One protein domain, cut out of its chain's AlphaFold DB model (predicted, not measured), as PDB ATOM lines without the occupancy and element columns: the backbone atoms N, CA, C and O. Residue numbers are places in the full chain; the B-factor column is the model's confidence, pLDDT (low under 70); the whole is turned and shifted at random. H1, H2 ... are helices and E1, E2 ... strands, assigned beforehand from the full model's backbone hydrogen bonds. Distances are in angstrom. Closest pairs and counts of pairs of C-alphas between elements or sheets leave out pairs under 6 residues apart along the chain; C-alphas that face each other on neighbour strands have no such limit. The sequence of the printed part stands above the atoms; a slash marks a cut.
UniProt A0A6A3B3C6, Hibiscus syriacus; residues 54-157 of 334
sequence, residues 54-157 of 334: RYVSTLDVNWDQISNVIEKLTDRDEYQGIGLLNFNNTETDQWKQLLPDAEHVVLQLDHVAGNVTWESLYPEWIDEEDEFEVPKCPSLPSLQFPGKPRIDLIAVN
ATOM      1  N   ARG A  54      43.175   1.829 -10.482       55.19
ATOM      2  CA  ARG A  54      41.973   2.592 -10.861       55.19
ATOM      3  C   ARG A  54      40.933   1.749 -11.601       55.19
ATOM      4  O   ARG A  54      39.768   2.128 -11.623       55.19
ATOM      5  N   TYR A  55      41.351   0.631 -12.192       51.62
ATOM      6  CA  TYR A  55      40.498  -0.289 -12.943       51.62
ATOM      7  C   TYR A  55      40.217  -1.594 -12.192       51.62
ATOM      8  O   TYR A  55      39.732  -2.562 -12.774       51.62
ATOM      9  N   VAL A  56      40.490  -1.618 -10.886       52.88
ATOM     10  CA  VAL A  56      40.028  -2.680  -9.994       52.88
ATOM     11  C   VAL A  56      38.698  -2.231  -9.398       52.88
ATOM     12  O   VAL A  56      38.639  -1.219  -8.697       52.88
ATOM     13  N   SER A  57      37.623  -2.966  -9.691       58.41
ATOM     14  CA  SER A  57      36.326  -2.710  -9.062       58.41
ATOM     15  C   SER A  57      36.458  -2.872  -7.548       58.41
ATOM     16  O   SER A  57      37.014  -3.854  -7.059       58.41
ATOM     17  N   THR A  58      35.982  -1.876  -6.802       58.81
ATOM     18  CA  THR A  58      35.927  -1.909  -5.329       58.81
ATOM     19  C   THR A  58      34.560  -2.357  -4.818       58.81
ATOM     20  O   THR A  58      34.361  -2.471  -3.609       58.81
ATOM     21  N   LEU A  59      33.612  -2.598  -5.729       66.31
ATOM     22  CA  LEU A  59      32.283  -3.090  -5.407       66.31
ATOM     23  C   LEU A  59      32.307  -4.611  -5.334       66.31
ATOM     24  O   LEU A  59      32.769  -5.275  -6.259       66.31
ATOM     25  N   ASP A  60      31.779  -5.142  -4.236       74.12
ATOM     26  CA  ASP A  60      31.617  -6.580  -4.072       74.12
ATOM     27  C   ASP A  60      30.503  -7.086  -4.993       74.12
ATOM     28  O   ASP A  60      29.398  -6.533  -5.043       74.12
ATOM     29  N   VAL A  61      30.811  -8.133  -5.747       80.44
ATOM     30  CA  VAL A  61      29.885  -8.725  -6.705       80.44
ATOM     31  C   VAL A  61      28.872  -9.588  -5.948       80.44
ATOM     32  O   VAL A  61      29.238 -10.527  -5.245       80.44
ATOM     33  N   ASN A  62      27.573  -9.310  -6.103       86.88
ATOM     34  CA  ASN A  62      26.527 -10.140  -5.502       86.88
ATOM     35  C   ASN A  62      26.308 -11.424  -6.321       86.88
ATOM     36  O   ASN A  62      25.520 -11.461  -7.270       86.88
ATOM     37  N   TRP A  63      27.005 -12.489  -5.934       87.81
ATOM     38  CA  TRP A  63      26.984 -13.771  -6.641       87.81
ATOM     39  C   TRP A  63      25.650 -14.513  -6.580       87.81
ATOM     40  O   TRP A  63      25.329 -15.226  -7.529       87.81
ATOM     41  N   ASP A  64      24.839 -14.303  -5.540       87.62
ATOM     42  CA  ASP A  64      23.498 -14.894  -5.458       87.62
ATOM     43  C   ASP A  64      22.587 -14.321  -6.553       87.62
ATOM     44  O   ASP A  64      21.832 -15.041  -7.209       87.62
ATOM     45  N   GLN A  65      22.683 -13.012  -6.809       85.88
ATOM     46  CA  GLN A  65      21.955 -12.380  -7.911       85.88
ATOM     47  C   GLN A  65      22.465 -12.844  -9.273       85.88
ATOM     48  O   GLN A  65      21.650 -13.150 -10.144       85.88
ATOM     49  N   ILE A  66      23.786 -12.942  -9.455       87.69
ATOM     50  CA  ILE A  66      24.361 -13.456 -10.705       87.69
ATOM     51  C   ILE A  66      23.887 -14.886 -10.957       87.69
ATOM     52  O   ILE A  66      23.424 -15.176 -12.055       87.69
ATOM     53  N   SER A  67      23.921 -15.757  -9.950       87.31
ATOM     54  CA  SER A  67      23.450 -17.139 -10.068       87.31
ATOM     55  C   SER A  67      21.996 -17.203 -10.554       87.31
ATOM     56  O   SER A  67      21.718 -17.879 -11.545       87.31
ATOM     57  N   ASN A  68      21.100 -16.400  -9.971       85.88
ATOM     58  CA  ASN A  68      19.701 -16.303 -10.408       85.88
ATOM     59  C   ASN A  68      19.542 -15.831 -11.865       85.88
ATOM     60  O   ASN A  68      18.582 -16.207 -12.538       85.88
ATOM     61  N   VAL A  69      20.434 -14.963 -12.351       87.12
ATOM     62  CA  VAL A  69      20.427 -14.502 -13.750       87.12
ATOM     63  C   VAL A  69      20.927 -15.606 -14.676       87.12
ATOM     64  O   VAL A  69      20.288 -15.871 -15.690       87.12
ATOM     65  N   ILE A  70      22.015 -16.289 -14.313       86.69
ATOM     66  CA  ILE A  70      22.579 -17.397 -15.095       86.69
ATOM     67  C   ILE A  70      21.592 -18.566 -15.214       86.69
ATOM     68  O   ILE A  70      21.518 -19.196 -16.264       86.69
ATOM     69  N   GLU A  71      20.782 -18.837 -14.189       85.88
ATOM     70  CA  GLU A  71      19.712 -19.844 -14.267       85.88
ATOM     71  C   GLU A  71      18.607 -19.504 -15.273       85.88
ATOM     72  O   GLU A  71      17.936 -20.405 -15.773       85.88
ATOM     73  N   LYS A  72      18.419 -18.221 -15.595       86.62
ATOM     74  CA  LYS A  72      17.421 -17.767 -16.574       86.62
ATOM     75  C   LYS A  72      17.951 -17.743 -18.007       86.62
ATOM     76  O   LYS A  72      17.160 -17.522 -18.922       86.62
ATOM     77  N   LEU A  73      19.256 -17.933 -18.212       84.12
ATOM     78  CA  LEU A  73      19.848 -17.977 -19.548       84.12
ATOM     79  C   LEU A  73      19.508 -19.305 -20.237       84.12
ATOM     80  O   LEU A  73      19.656 -20.381 -19.658       84.12
ATOM     81  N   THR A  74      19.056 -19.223 -21.486       80.19
ATOM     82  CA  THR A  74      18.756 -20.392 -22.318       80.19
ATOM     83  C   THR A  74      20.036 -20.998 -22.883       80.19
ATOM     84  O   THR A  74      20.982 -20.273 -23.202       80.19
ATOM     85  N   ASP A  75      20.049 -22.324 -23.022       80.25
ATOM     86  CA  ASP A  75      21.109 -23.089 -23.695       80.25
ATOM     87  C   ASP A  75      22.513 -22.900 -23.091       80.25
ATOM     88  O   ASP A  75      23.525 -23.032 -23.775       80.25
ATOM     89  N   ARG A  76      22.593 -22.613 -21.783       76.50
ATOM     90  CA  ARG A  76      23.868 -22.366 -21.079       76.50
ATOM     91  C   ARG A  76      24.852 -23.536 -21.158       76.50
ATOM     92  O   ARG A  76      26.059 -23.320 -21.116       76.50
ATOM     93  N   ASP A  77      24.333 -24.756 -21.278       77.62
ATOM     94  CA  ASP A  77      25.132 -25.981 -21.379       77.62
ATOM     95  C   ASP A  77      25.814 -26.097 -22.763       77.62
ATOM     96  O   ASP A  77      26.694 -26.932 -22.958       77.62
ATOM     97  N   GLU A  78      25.428 -25.254 -23.733       82.38
ATOM     98  CA  GLU A  78      26.028 -25.183 -25.071       82.38
ATOM     99  C   GLU A  78      27.111 -24.099 -25.193       82.38
ATOM    100  O   GLU A  78      27.776 -24.011 -26.231       82.38
ATOM    101  N   TYR A  79      27.304 -23.269 -24.161       85.62
ATOM    102  CA  TYR A  79      28.260 -22.164 -24.206       85.62
ATOM    103  C   TYR A  79      29.693 -22.701 -24.219       85.62
ATOM    104  O   TYR A  79      30.123 -23.417 -23.318       85.62
ATOM    105  N   GLN A  80      30.456 -22.327 -25.243       83.69
ATOM    106  CA  GLN A  80      31.834 -22.773 -25.439       83.69
ATOM    107  C   GLN A  80      32.843 -21.822 -24.798       83.69
ATOM    108  O   GLN A  80      33.925 -22.253 -24.399       83.69
ATOM    109  N   GLY A  81      32.505 -20.535 -24.698       88.56
ATOM    110  CA  GLY A  81      33.411 -19.518 -24.179       88.56
ATOM    111  C   GLY A  81      32.705 -18.401 -23.420       88.56
ATOM    112  O   GLY A  81      31.671 -17.886 -23.851       88.56
ATOM    113  N   ILE A  82      33.315 -17.983 -22.312       90.81
ATOM    114  CA  ILE A  82      32.876 -16.853 -21.493       90.81
ATOM    115  C   ILE A  82      33.996 -15.818 -21.444       90.81
ATOM    116  O   ILE A  82      35.089 -16.088 -20.952       90.81
ATOM    117  N   GLY A  83      33.721 -14.618 -21.944       90.75
ATOM    118  CA  GLY A  83      34.619 -13.475 -21.855       90.75
ATOM    119  C   GLY A  83      34.434 -12.739 -20.533       90.75
ATOM    120  O   GLY A  83      33.321 -12.331 -20.213       90.75
ATOM    121  N   LEU A  84      35.511 -12.539 -19.779       90.19
ATOM    122  CA  LEU A  84      35.496 -11.826 -18.502       90.19
ATOM    123  C   LEU A  84      36.311 -10.541 -18.618       90.19
ATOM    124  O   LEU A  84      37.521 -10.601 -18.829       90.19
ATOM    125  N   LEU A  85      35.664  -9.386 -18.466       87.19
ATOM    126  CA  LEU A  85      36.308  -8.075 -18.527       87.19
ATOM    127  C   LEU A  85      36.246  -7.367 -17.165       87.19
ATOM    128  O   LEU A  85      35.173  -7.256 -16.574       87.19
ATOM    129  N   ASN A  86      37.392  -6.851 -16.703       83.06
ATOM    130  CA  ASN A  86      37.571  -6.127 -15.431       83.06
ATOM    131  C   ASN A  86      37.277  -6.936 -14.149       83.06
ATOM    132  O   ASN A  86      36.993  -6.353 -13.104       83.06
ATOM    133  N   PHE A  87      37.359  -8.267 -14.202       84.94
ATOM    134  CA  PHE A  87      37.251  -9.119 -13.013       84.94
ATOM    135  C   PHE A  87      38.621  -9.411 -12.403       84.94
ATOM    136  O   PHE A  87      39.606  -9.618 -13.113       84.94
ATOM    137  N   ASN A  88      38.679  -9.474 -11.075       83.56
ATOM    138  CA  ASN A  88      39.861  -9.945 -10.365       83.56
ATOM    139  C   ASN A  88      39.959 -11.487 -10.404       83.56
ATOM    140  O   ASN A  88      39.053 -12.189 -10.863       83.56
ATOM    141  N   ASN A  89      41.076 -12.035  -9.920       84.44
ATOM    142  CA  ASN A  89      41.322 -13.482  -9.957       84.44
ATOM    143  C   ASN A  89      40.281 -14.281  -9.153       84.44
ATOM    144  O   ASN A  89      39.812 -15.313  -9.620       84.44
ATOM    145  N   THR A  90      39.888 -13.789  -7.976       86.06
ATOM    146  CA  THR A  90      38.881 -14.429  -7.115       86.06
ATOM    147  C   THR A  90      37.496 -14.460  -7.761       86.06
ATOM    148  O   THR A  90      36.847 -15.502  -7.761       86.06
ATOM    149  N   GLU A  91      37.070 -13.359  -8.380       88.12
ATOM    150  CA  GLU A  91      35.798 -13.270  -9.105       88.12
ATOM    151  C   GLU A  91      35.812 -14.147 -10.362       88.12
ATOM    152  O   GLU A  91      34.834 -14.816 -10.692       88.12
ATOM    153  N   THR A  92      36.952 -14.194 -11.051       87.12
ATOM    154  CA  THR A  92      37.162 -15.085 -12.197       87.12
ATOM    155  C   THR A  92      37.012 -16.553 -11.794       87.12
ATOM    156  O   THR A  92      36.427 -17.344 -12.533       87.12
ATOM    157  N   ASP A  93      37.495 -16.936 -10.612       89.00
ATOM    158  CA  ASP A  93      37.329 -18.296 -10.102       89.00
ATOM    159  C   ASP A  93      35.878 -18.604  -9.701       89.00
ATOM    160  O   ASP A  93      35.435 -19.743  -9.853       89.00
ATOM    161  N   GLN A  94      35.100 -17.609  -9.270       89.50
ATOM    162  CA  GLN A  94      33.661 -17.771  -9.030       89.50
ATOM    163  C   GLN A  94      32.880 -17.960 -10.336       89.50
ATOM    164  O   GLN A  94      32.027 -18.845 -10.414       89.50
ATOM    165  N   TRP A  95      33.233 -17.236 -11.402       90.62
ATOM    166  CA  TRP A  95      32.683 -17.478 -12.741       90.62
ATOM    167  C   TRP A  95      32.946 -18.904 -13.243       90.62
ATOM    168  O   TRP A  95      32.055 -19.520 -13.834       90.62
ATOM    169  N   LYS A  96      34.127 -19.464 -12.953       90.19
ATOM    170  CA  LYS A  96      34.451 -20.869 -13.262       90.19
ATOM    171  C   LYS A  96      33.597 -21.868 -12.491       90.19
ATOM    172  O   LYS A  96      33.328 -22.946 -13.001       90.19
ATOM    173  N   GLN A  97      33.178 -21.535 -11.272       90.06
ATOM    174  CA  GLN A  97      32.295 -22.402 -10.489       90.06
ATOM    175  C   GLN A  97      30.854 -22.369 -11.004       90.06
ATOM    176  O   GLN A  97      30.176 -23.391 -10.960       90.06
ATOM    177  N   LEU A  98      30.392 -21.215 -11.494       88.75
ATOM    178  CA  LEU A  98      29.026 -21.046 -11.997       88.75
ATOM    179  C   LEU A  98      28.792 -21.727 -13.348       88.75
ATOM    180  O   LEU A  98      27.716 -22.274 -13.572       88.75
ATOM    181  N   LEU A  99      29.780 -21.682 -14.243       87.88
ATOM    182  CA  LEU A  99      29.701 -22.276 -15.580       87.88
ATOM    183  C   LEU A  99      30.978 -23.080 -15.859       87.88
ATOM    184  O   LEU A  99      31.838 -22.606 -16.597       87.88
ATOM    185  N   PRO A 100      31.136 -24.267 -15.245       88.44
ATOM    186  CA  PRO A 100      32.389 -25.026 -15.277       88.44
ATOM    187  C   PRO A 100      32.709 -25.654 -16.638       88.44
ATOM    188  O   PRO A 100      33.872 -25.957 -16.901       88.44
ATOM    189  N   ASP A 101      31.698 -25.853 -17.485       86.94
ATOM    190  CA  ASP A 101      31.842 -26.542 -18.771       86.94
ATOM    191  C   ASP A 101      32.312 -25.616 -19.910       86.94
ATOM    192  O   ASP A 101      32.756 -26.096 -20.954       86.94
ATOM    193  N   ALA A 102      32.269 -24.295 -19.702       87.75
ATOM    194  CA  ALA A 102      32.713 -23.290 -20.666       87.75
ATOM    195  C   ALA A 102      34.160 -22.840 -20.395       87.75
ATOM    196  O   ALA A 102      34.621 -22.825 -19.255       87.75
ATOM    197  N   GLU A 103      34.886 -22.418 -21.433       89.75
ATOM    198  CA  GLU A 103      36.232 -21.856 -21.270       89.75
ATOM    199  C   GLU A 103      36.168 -20.363 -20.906       89.75
ATOM    200  O   GLU A 103      35.593 -19.554 -21.638       89.75
ATOM    201  N   HIS A 104      36.795 -19.967 -19.797       89.44
ATOM    202  CA  HIS A 104      36.826 -18.567 -19.355       89.44
ATOM    203  C   HIS A 104      38.050 -17.845 -19.905       89.44
ATOM    204  O   HIS A 104      39.193 -18.158 -19.561       89.44
ATOM    205  N   VAL A 105      37.800 -16.826 -20.718       88.50
ATOM    206  CA  VAL A 105      38.822 -15.987 -21.334       88.50
ATOM    207  C   VAL A 105      38.814 -14.630 -20.642       88.50
ATOM    208  O   VAL A 105      37.838 -13.887 -20.727       88.50
ATOM    209  N   VAL A 106      39.914 -14.286 -19.969       86.88
ATOM    210  CA  VAL A 106      40.104 -12.929 -19.443       86.88
ATOM    211  C   VAL A 106      40.369 -12.001 -20.620       86.88
ATOM    212  O   VAL A 106      41.349 -12.157 -21.348       86.88
ATOM    213  N   LEU A 107      39.457 -11.062 -20.818       86.19
ATOM    214  CA  LEU A 107      39.496 -10.094 -21.893       86.19
ATOM    215  C   LEU A 107      40.300  -8.875 -21.456       86.19
ATOM    216  O   LEU A 107      40.000  -8.255 -20.437       86.19
ATOM    217  N   GLN A 108      41.297  -8.514 -22.260       81.25
ATOM    218  CA  GLN A 108      42.102  -7.320 -22.044       81.25
ATOM    219  C   GLN A 108      41.722  -6.245 -23.063       81.25
ATOM    220  O   GLN A 108      41.681  -6.494 -24.272       81.25
ATOM    221  N   LEU A 109      41.475  -5.038 -22.560       79.25
ATOM    222  CA  LEU A 109      41.385  -3.817 -23.356       79.25
ATOM    223  C   LEU A 109      42.624  -2.972 -23.076       79.25
ATOM    224  O   LEU A 109      42.988  -2.756 -21.916       79.25
ATOM    225  N   ASP A 110      43.277  -2.517 -24.141       78.44
ATOM    226  CA  ASP A 110      44.346  -1.533 -24.021       78.44
ATOM    227  C   ASP A 110      43.759  -0.165 -23.662       78.44
ATOM    228  O   ASP A 110      42.591   0.130 -23.931       78.44
ATOM    229  N   HIS A 111      44.580   0.694 -23.062       74.25
ATOM    230  CA  HIS A 111      44.170   2.068 -22.811       74.25
ATOM    231  C   HIS A 111      43.965   2.815 -24.127       74.25
ATOM    232  O   HIS A 111      44.749   2.697 -25.071       74.25
ATOM    233  N   VAL A 112      42.919   3.638 -24.151       78.69
ATOM    234  CA  VAL A 112      42.734   4.625 -25.209       78.69
ATOM    235  C   VAL A 112      43.946   5.562 -25.219       78.69
ATOM    236  O   VAL A 112      44.510   5.872 -24.166       78.69
ATOM    237  N   ALA A 113      44.378   5.985 -26.408       80.50
ATOM    238  CA  ALA A 113      45.503   6.900 -26.540       80.50
ATOM    239  C   ALA A 113      45.272   8.161 -25.688       80.50
ATOM    240  O   ALA A 113      44.183   8.727 -25.684       80.50
ATOM    241  N   GLY A 114      46.299   8.612 -24.959       77.44
ATOM    242  CA  GLY A 114      46.157   9.697 -23.976       77.44
ATOM    243  C   GLY A 114      45.809  11.072 -24.561       77.44
ATOM    244  O   GLY A 114      45.579  12.009 -23.808       77.44
ATOM    245  N   ASN A 115      45.794  11.203 -25.888       81.50
ATOM    246  CA  ASN A 115      45.354  12.394 -26.613       81.50
ATOM    247  C   ASN A 115      43.874  12.342 -27.036       81.50
ATOM    248  O   ASN A 115      43.402  13.292 -27.653       81.50
ATOM    249  N   VAL A 116      43.162  11.249 -26.751       79.81
ATOM    250  CA  VAL A 116      41.716  11.144 -26.972       79.81
ATOM    251  C   VAL A 116      41.016  11.819 -25.797       79.81
ATOM    252  O   VAL A 116      41.124  11.371 -24.655       79.81
ATOM    253  N   THR A 117      40.317  12.915 -26.074       78.56
ATOM    254  CA  THR A 117      39.465  13.617 -25.105       78.56
ATOM    255  C   THR A 117      38.015  13.155 -25.227       78.56
ATOM    256  O   THR A 117      37.635  12.520 -26.215       78.56
ATOM    257  N   TRP A 118      37.176  13.491 -24.245       72.12
ATOM    258  CA  TRP A 118      35.731  13.270 -24.358       72.12
ATOM    259  C   TRP A 118      35.142  13.953 -25.600       72.12
ATOM    260  O   TRP A 118      34.367  13.315 -26.307       72.12
ATOM    261  N   GLU A 119      35.595  15.167 -25.941       65.50
ATOM    262  CA  GLU A 119      35.140  15.881 -27.146       65.50
ATOM    263  C   GLU A 119      35.546  15.160 -28.440       65.50
ATOM    264  O   GLU A 119      34.877  15.278 -29.460       65.50
ATOM    265  N   SER A 120      36.638  14.386 -28.423       70.69
ATOM    266  CA  SER A 120      37.059  13.613 -29.599       70.69
ATOM    267  C   SER A 120      36.217  12.354 -29.845       70.69
ATOM    268  O   SER A 120      36.206  11.840 -30.962       70.69
ATOM    269  N   LEU A 121      35.532  11.843 -28.816       66.75
ATOM    270  CA  LEU A 121      34.633  10.687 -28.913       66.75
ATOM    271  C   LEU A 121      33.176  11.110 -29.103       66.75
ATOM    272  O   LEU A 121      32.430  10.435 -29.808       66.75
ATOM    273  N   TYR A 122      32.801  12.220 -28.477       64.38
ATOM    274  CA  TYR A 122      31.469  12.803 -28.504       64.38
ATOM    275  C   TYR A 122      31.635  14.309 -28.713       64.38
ATOM    276  O   TYR A 122      31.663  15.061 -27.735       64.38
ATOM    277  N   PRO A 123      31.847  14.749 -29.967       61.16
ATOM    278  CA  PRO A 123      31.936  16.169 -30.265       61.16
ATOM    279  C   PRO A 123      30.628  16.845 -29.857       61.16
ATOM    280  O   PRO A 123      29.548  16.303 -30.074       61.16
ATOM    281  N   GLU A 124      30.737  18.017 -29.233       52.31
ATOM    282  CA  GLU A 124      29.589  18.729 -28.654       52.31
ATOM    283  C   GLU A 124      28.539  19.149 -29.694       52.31
ATOM    284  O   GLU A 124      27.396  19.411 -29.328       52.31
ATOM    285  N   TRP A 125      28.928  19.203 -30.971       55.59
ATOM    286  CA  TRP A 125      28.083  19.593 -32.091       55.59
ATOM    287  C   TRP A 125      28.196  18.571 -33.216       55.59
ATOM    288  O   TRP A 125      29.298  18.242 -33.666       55.59
ATOM    289  N   ILE A 126      27.043  18.095 -33.677       58.78
ATOM    290  CA  ILE A 126      26.923  17.470 -34.989       58.78
ATOM    291  C   ILE A 126      26.826  18.629 -35.981       58.78
ATOM    292  O   ILE A 126      26.050  19.558 -35.787       58.78
ATOM    293  N   ASP A 127      27.679  18.620 -36.997       56.38
ATOM    294  CA  ASP A 127      27.641  19.613 -38.065       56.38
ATOM    295  C   ASP A 127      26.456  19.318 -38.993       56.38
ATOM    296  O   ASP A 127      26.574  18.569 -39.960       56.38
ATOM    297  N   GLU A 128      25.286  19.842 -38.631       53.66
ATOM    298  CA  GLU A 128      24.003  19.582 -39.299       53.66
ATOM    299  C   GLU A 128      23.932  20.104 -40.747       53.66
ATOM    300  O   GLU A 128      23.082  19.658 -41.517       53.66
ATOM    301  N   GLU A 129      24.826  21.019 -41.127       53.00
ATOM    302  CA  GLU A 129      24.835  21.701 -42.429       53.00
ATOM    303  C   GLU A 129      26.007  21.251 -43.331       53.00
ATOM    304  O   GLU A 129      26.192  21.798 -44.421       53.00
ATOM    305  N   ASP A 130      26.795  20.252 -42.897       53.56
ATOM    306  CA  ASP A 130      28.038  19.808 -43.555       53.56
ATOM    307  C   ASP A 130      29.004  20.988 -43.865       53.56
ATOM    308  O   ASP A 130      29.739  20.975 -44.863       53.56
ATOM    309  N   GLU A 131      28.992  22.055 -43.052       54.72
ATOM    310  CA  GLU A 131      29.820  23.254 -43.265       54.72
ATOM    311  C   GLU A 131      31.298  23.027 -42.896       54.72
ATOM    312  O   GLU A 131      32.190  23.750 -43.358       54.72
ATOM    313  N   PHE A 132      31.580  21.999 -42.098       58.56
ATOM    314  CA  PHE A 132      32.887  21.604 -41.597       58.56
ATOM    315  C   PHE A 132      33.296  20.207 -42.102       58.56
ATOM    316  O   PHE A 132      32.513  19.409 -42.612       58.56
ATOM    317  N   GLU A 133      34.591  19.885 -42.007       58.41
ATOM    318  CA  GLU A 133      35.068  18.552 -42.392       58.41
ATOM    319  C   GLU A 133      34.533  17.482 -41.426       58.41
ATOM    320  O   GLU A 133      34.713  17.597 -40.213       58.41
ATOM    321  N   VAL A 134      33.959  16.401 -41.978       57.28
ATOM    322  CA  VAL A 134      33.458  15.237 -41.222       57.28
ATOM    323  C   VAL A 134      34.475  14.806 -40.152       57.28
ATOM    324  O   VAL A 134      35.595  14.399 -40.505       57.28
ATOM    325  N   PRO A 135      34.112  14.846 -38.853       58.81
ATOM    326  CA  PRO A 135      35.033  14.490 -37.790       58.81
ATOM    327  C   PRO A 135      35.488  13.037 -37.943       58.81
ATOM    328  O   PRO A 135      34.692  12.100 -38.039       58.81
ATOM    329  N   LYS A 136      36.805  12.826 -37.964       62.59
ATOM    330  CA  LYS A 136      37.376  11.477 -37.984       62.59
ATOM    331  C   LYS A 136      37.312  10.897 -36.582       62.59
ATOM    332  O   LYS A 136      38.046  11.338 -35.701       62.59
ATOM    333  N   CYS A 137      36.479   9.874 -36.411       65.44
ATOM    334  CA  CYS A 137      36.424   9.106 -35.173       65.44
ATOM    335  C   CYS A 137      37.829   8.578 -34.823       65.44
ATOM    336  O   CYS A 137      38.466   7.940 -35.675       65.44
ATOM    337  N   PRO A 138      38.336   8.825 -33.603       75.31
ATOM    338  CA  PRO A 138      39.619   8.286 -33.187       75.31
ATOM    339  C   PRO A 138      39.546   6.757 -33.137       75.31
ATOM    340  O   PRO A 138      38.523   6.163 -32.794       75.31
ATOM    341  N   SER A 139      40.649   6.093 -33.480       77.25
ATOM    342  CA  SER A 139      40.724   4.638 -33.384       77.25
ATOM    343  C   SER A 139      40.733   4.220 -31.914       77.25
ATOM    344  O   SER A 139      41.695   4.506 -31.196       77.25
ATOM    345  N   LEU A 140      39.686   3.522 -31.477       80.88
ATOM    346  CA  LEU A 140      39.661   2.882 -30.168       80.88
ATOM    347  C   LEU A 140      40.398   1.534 -30.213       80.88
ATOM    348  O   LEU A 140      40.358   0.842 -31.238       80.88
ATOM    349  N   PRO A 141      41.080   1.149 -29.119       80.81
ATOM    350  CA  PRO A 141      41.731  -0.145 -29.030       80.81
ATOM    351  C   PRO A 141      40.693  -1.255 -29.188       80.81
ATOM    352  O   PRO A 141      39.630  -1.248 -28.568       80.81
ATOM    353  N   SER A 142      41.002  -2.209 -30.060       77.88
ATOM    354  CA  SER A 142      40.164  -3.389 -30.238       77.88
ATOM    355  C   SER A 142      40.396  -4.369 -29.096       77.88
ATOM    356  O   SER A 142      41.509  -4.499 -28.589       77.88
ATOM    357  N   LEU A 143      39.342  -5.091 -28.727       77.19
ATOM    358  CA  LEU A 143      39.430  -6.186 -27.772       77.19
ATOM    359  C   LEU A 143      40.427  -7.234 -28.280       77.19
ATOM    360  O   LEU A 143      40.260  -7.773 -29.378       77.19
ATOM    361  N   GLN A 144      41.451  -7.538 -27.487       74.31
ATOM    362  CA  GLN A 144      42.398  -8.585 -27.845       74.31
ATOM    363  C   GLN A 144      41.762  -9.947 -27.551       74.31
ATOM    364  O   GLN A 144      41.558 -10.314 -26.396       74.31
ATOM    365  N   PHE A 145      41.428 -10.696 -28.604       74.12
ATOM    366  CA  PHE A 145      40.789 -12.004 -28.487       74.12
ATOM    367  C   PHE A 145      41.507 -13.054 -29.360       74.12
ATOM    368  O   PHE A 145      41.684 -12.822 -30.558       74.12
ATOM    369  N   PRO A 146      41.906 -14.222 -28.808       66.50
ATOM    370  CA  PRO A 146      42.686 -15.243 -29.525       66.50
ATOM    371  C   PRO A 146      41.924 -15.999 -30.632       66.50
ATOM    372  O   PRO A 146      42.487 -16.885 -31.274       66.50
ATOM    373  N   GLY A 147      40.656 -15.668 -30.894       67.69
ATOM    374  CA  GLY A 147      39.876 -16.215 -32.010       67.69
ATOM    375  C   GLY A 147      39.131 -17.517 -31.700       67.69
ATOM    376  O   GLY A 147      38.206 -17.864 -32.434       67.69
ATOM    377  N   LYS A 148      39.493 -18.233 -30.625       73.69
ATOM    378  CA  LYS A 148      38.819 -19.444 -30.124       73.69
ATOM    379  C   LYS A 148      38.966 -19.554 -28.595       73.69
ATOM    380  O   LYS A 148      40.003 -19.110 -28.101       73.69
ATOM    381  N   PRO A 149      38.004 -20.175 -27.888       78.44
ATOM    382  CA  PRO A 149      36.701 -20.653 -28.375       78.44
ATOM    383  C   PRO A 149      35.743 -19.493 -28.646       78.44
ATOM    384  O   PRO A 149      35.981 -18.385 -28.183       78.44
ATOM    385  N   ARG A 150      34.674 -19.717 -29.419       82.81
ATOM    386  CA  ARG A 150      33.650 -18.683 -29.634       82.81
ATOM    387  C   ARG A 150      33.140 -18.213 -28.268       82.81
ATOM    388  O   ARG A 150      32.777 -19.040 -27.444       82.81
ATOM    389  N   ILE A 151      33.144 -16.903 -28.041       87.12
ATOM    390  CA  ILE A 151      32.573 -16.335 -26.823       87.12
ATOM    391  C   ILE A 151      31.064 -16.208 -27.025       87.12
ATOM    392  O   ILE A 151      30.622 -15.498 -27.929       87.12
ATOM    393  N   ASP A 152      30.301 -16.893 -26.180       87.69
ATOM    394  CA  ASP A 152      28.836 -16.894 -26.192       87.69
ATOM    395  C   ASP A 152      28.265 -15.955 -25.119       87.69
ATOM    396  O   ASP A 152      27.195 -15.377 -25.300       87.69
ATOM    397  N   LEU A 153      29.023 -15.725 -24.040       89.25
ATOM    398  CA  LEU A 153      28.675 -14.809 -22.955       89.25
ATOM    399  C   LEU A 153      29.847 -13.875 -22.643       89.25
ATOM    400  O   LEU A 153      30.974 -14.329 -22.468       89.25
ATOM    401  N   ILE A 154      29.585 -12.573 -22.516       90.06
ATOM    402  CA  ILE A 154      30.565 -11.603 -22.012       90.06
ATOM    403  C   ILE A 154      30.039 -11.023 -20.704       90.06
ATOM    404  O   ILE A 154      28.993 -10.376 -20.688       90.06
ATOM    405  N   ALA A 155      30.785 -11.225 -19.623       89.31
ATOM    406  CA  ALA A 155      30.572 -10.535 -18.364       89.31
ATOM    407  C   ALA A 155      31.524  -9.338 -18.275       89.31
ATOM    408  O   ALA A 155      32.719  -9.448 -18.565       89.31
ATOM    409  N   VAL A 156      31.002  -8.197 -17.824       87.75
ATOM    410  CA  VAL A 156      31.773  -6.964 -17.627       87.75
ATOM    411  C   VAL A 156      31.542  -6.455 -16.210       87.75
ATOM    412  O   VAL A 156      30.397  -6.228 -15.822       87.75
ATOM    413  N   ASN A 157      32.619  -6.257 -15.449       84.19
ATOM    414  CA  ASN A 157      32.564  -5.575 -14.159       84.19
ATOM    415  C   ASN A 157      32.763  -4.065 -14.380       84.19
ATOM    416  O   ASN A 157      33.813  -3.622 -14.861       84.19
TER     417      ASN A 157
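This is residues 54 to 157 of the 334 residues of a protein of Hibiscus syriacus (UniProt A0A6A3B3C6). With little regular structure, the domain is a small parallel sheet with H2 over one face and H1 near H2, plus a long arm looping out through H3 and back to E3; residues 128 to 133 stick out. The printed part has 104 residues, 36 in named elements, mixed in class: H1 E1 H2 E2 H3 E3, sheet order E2 E1 E3. It is loose, radius of gyration of the C-alphas 18.6 A, spanning 55 by 30 by 26 A.

H1, residues 63 to 70, begins at C-alpha 63 (26.984, -13.771, -6.641). E1 is 81 to 85, 13.1 A; H2 89 to 98, 14.6 A; E2 103 to 107, 12.2 A; H3 118 to 121; E3 153 to 156, ending at C-alpha 156 (31.773, -6.964, -17.627).

E1 is parallel to E2 (N 105 to O 82, 2.8 A) and E3 (N 83 to O 153, 2.8 A). H2 is on the sheet, height 9.6 A, making two layers, helix over sheet; closest C-alphas, Lys 96 and His 104, 6.9 A. E1, H2, E2 form a right-handed strand-helix-strand unit, parallel neighbours joined through a helix; E2, H3, E3 form a split one, with E1 between. H1 is close to but not clearly touching H2. H1 and H2 have every O i to N i+4 pair within hydrogen-bond range; H3 is too short for one.

The farthest C-alphas, Gln 97 and Glu 131, are 56.3 A apart. The printed part has no cut; H3 to E3 is a long link of 31 residues. pLDDT is under 70 at residues 54 to 59, 119, 121 to 137 and 146 to 147.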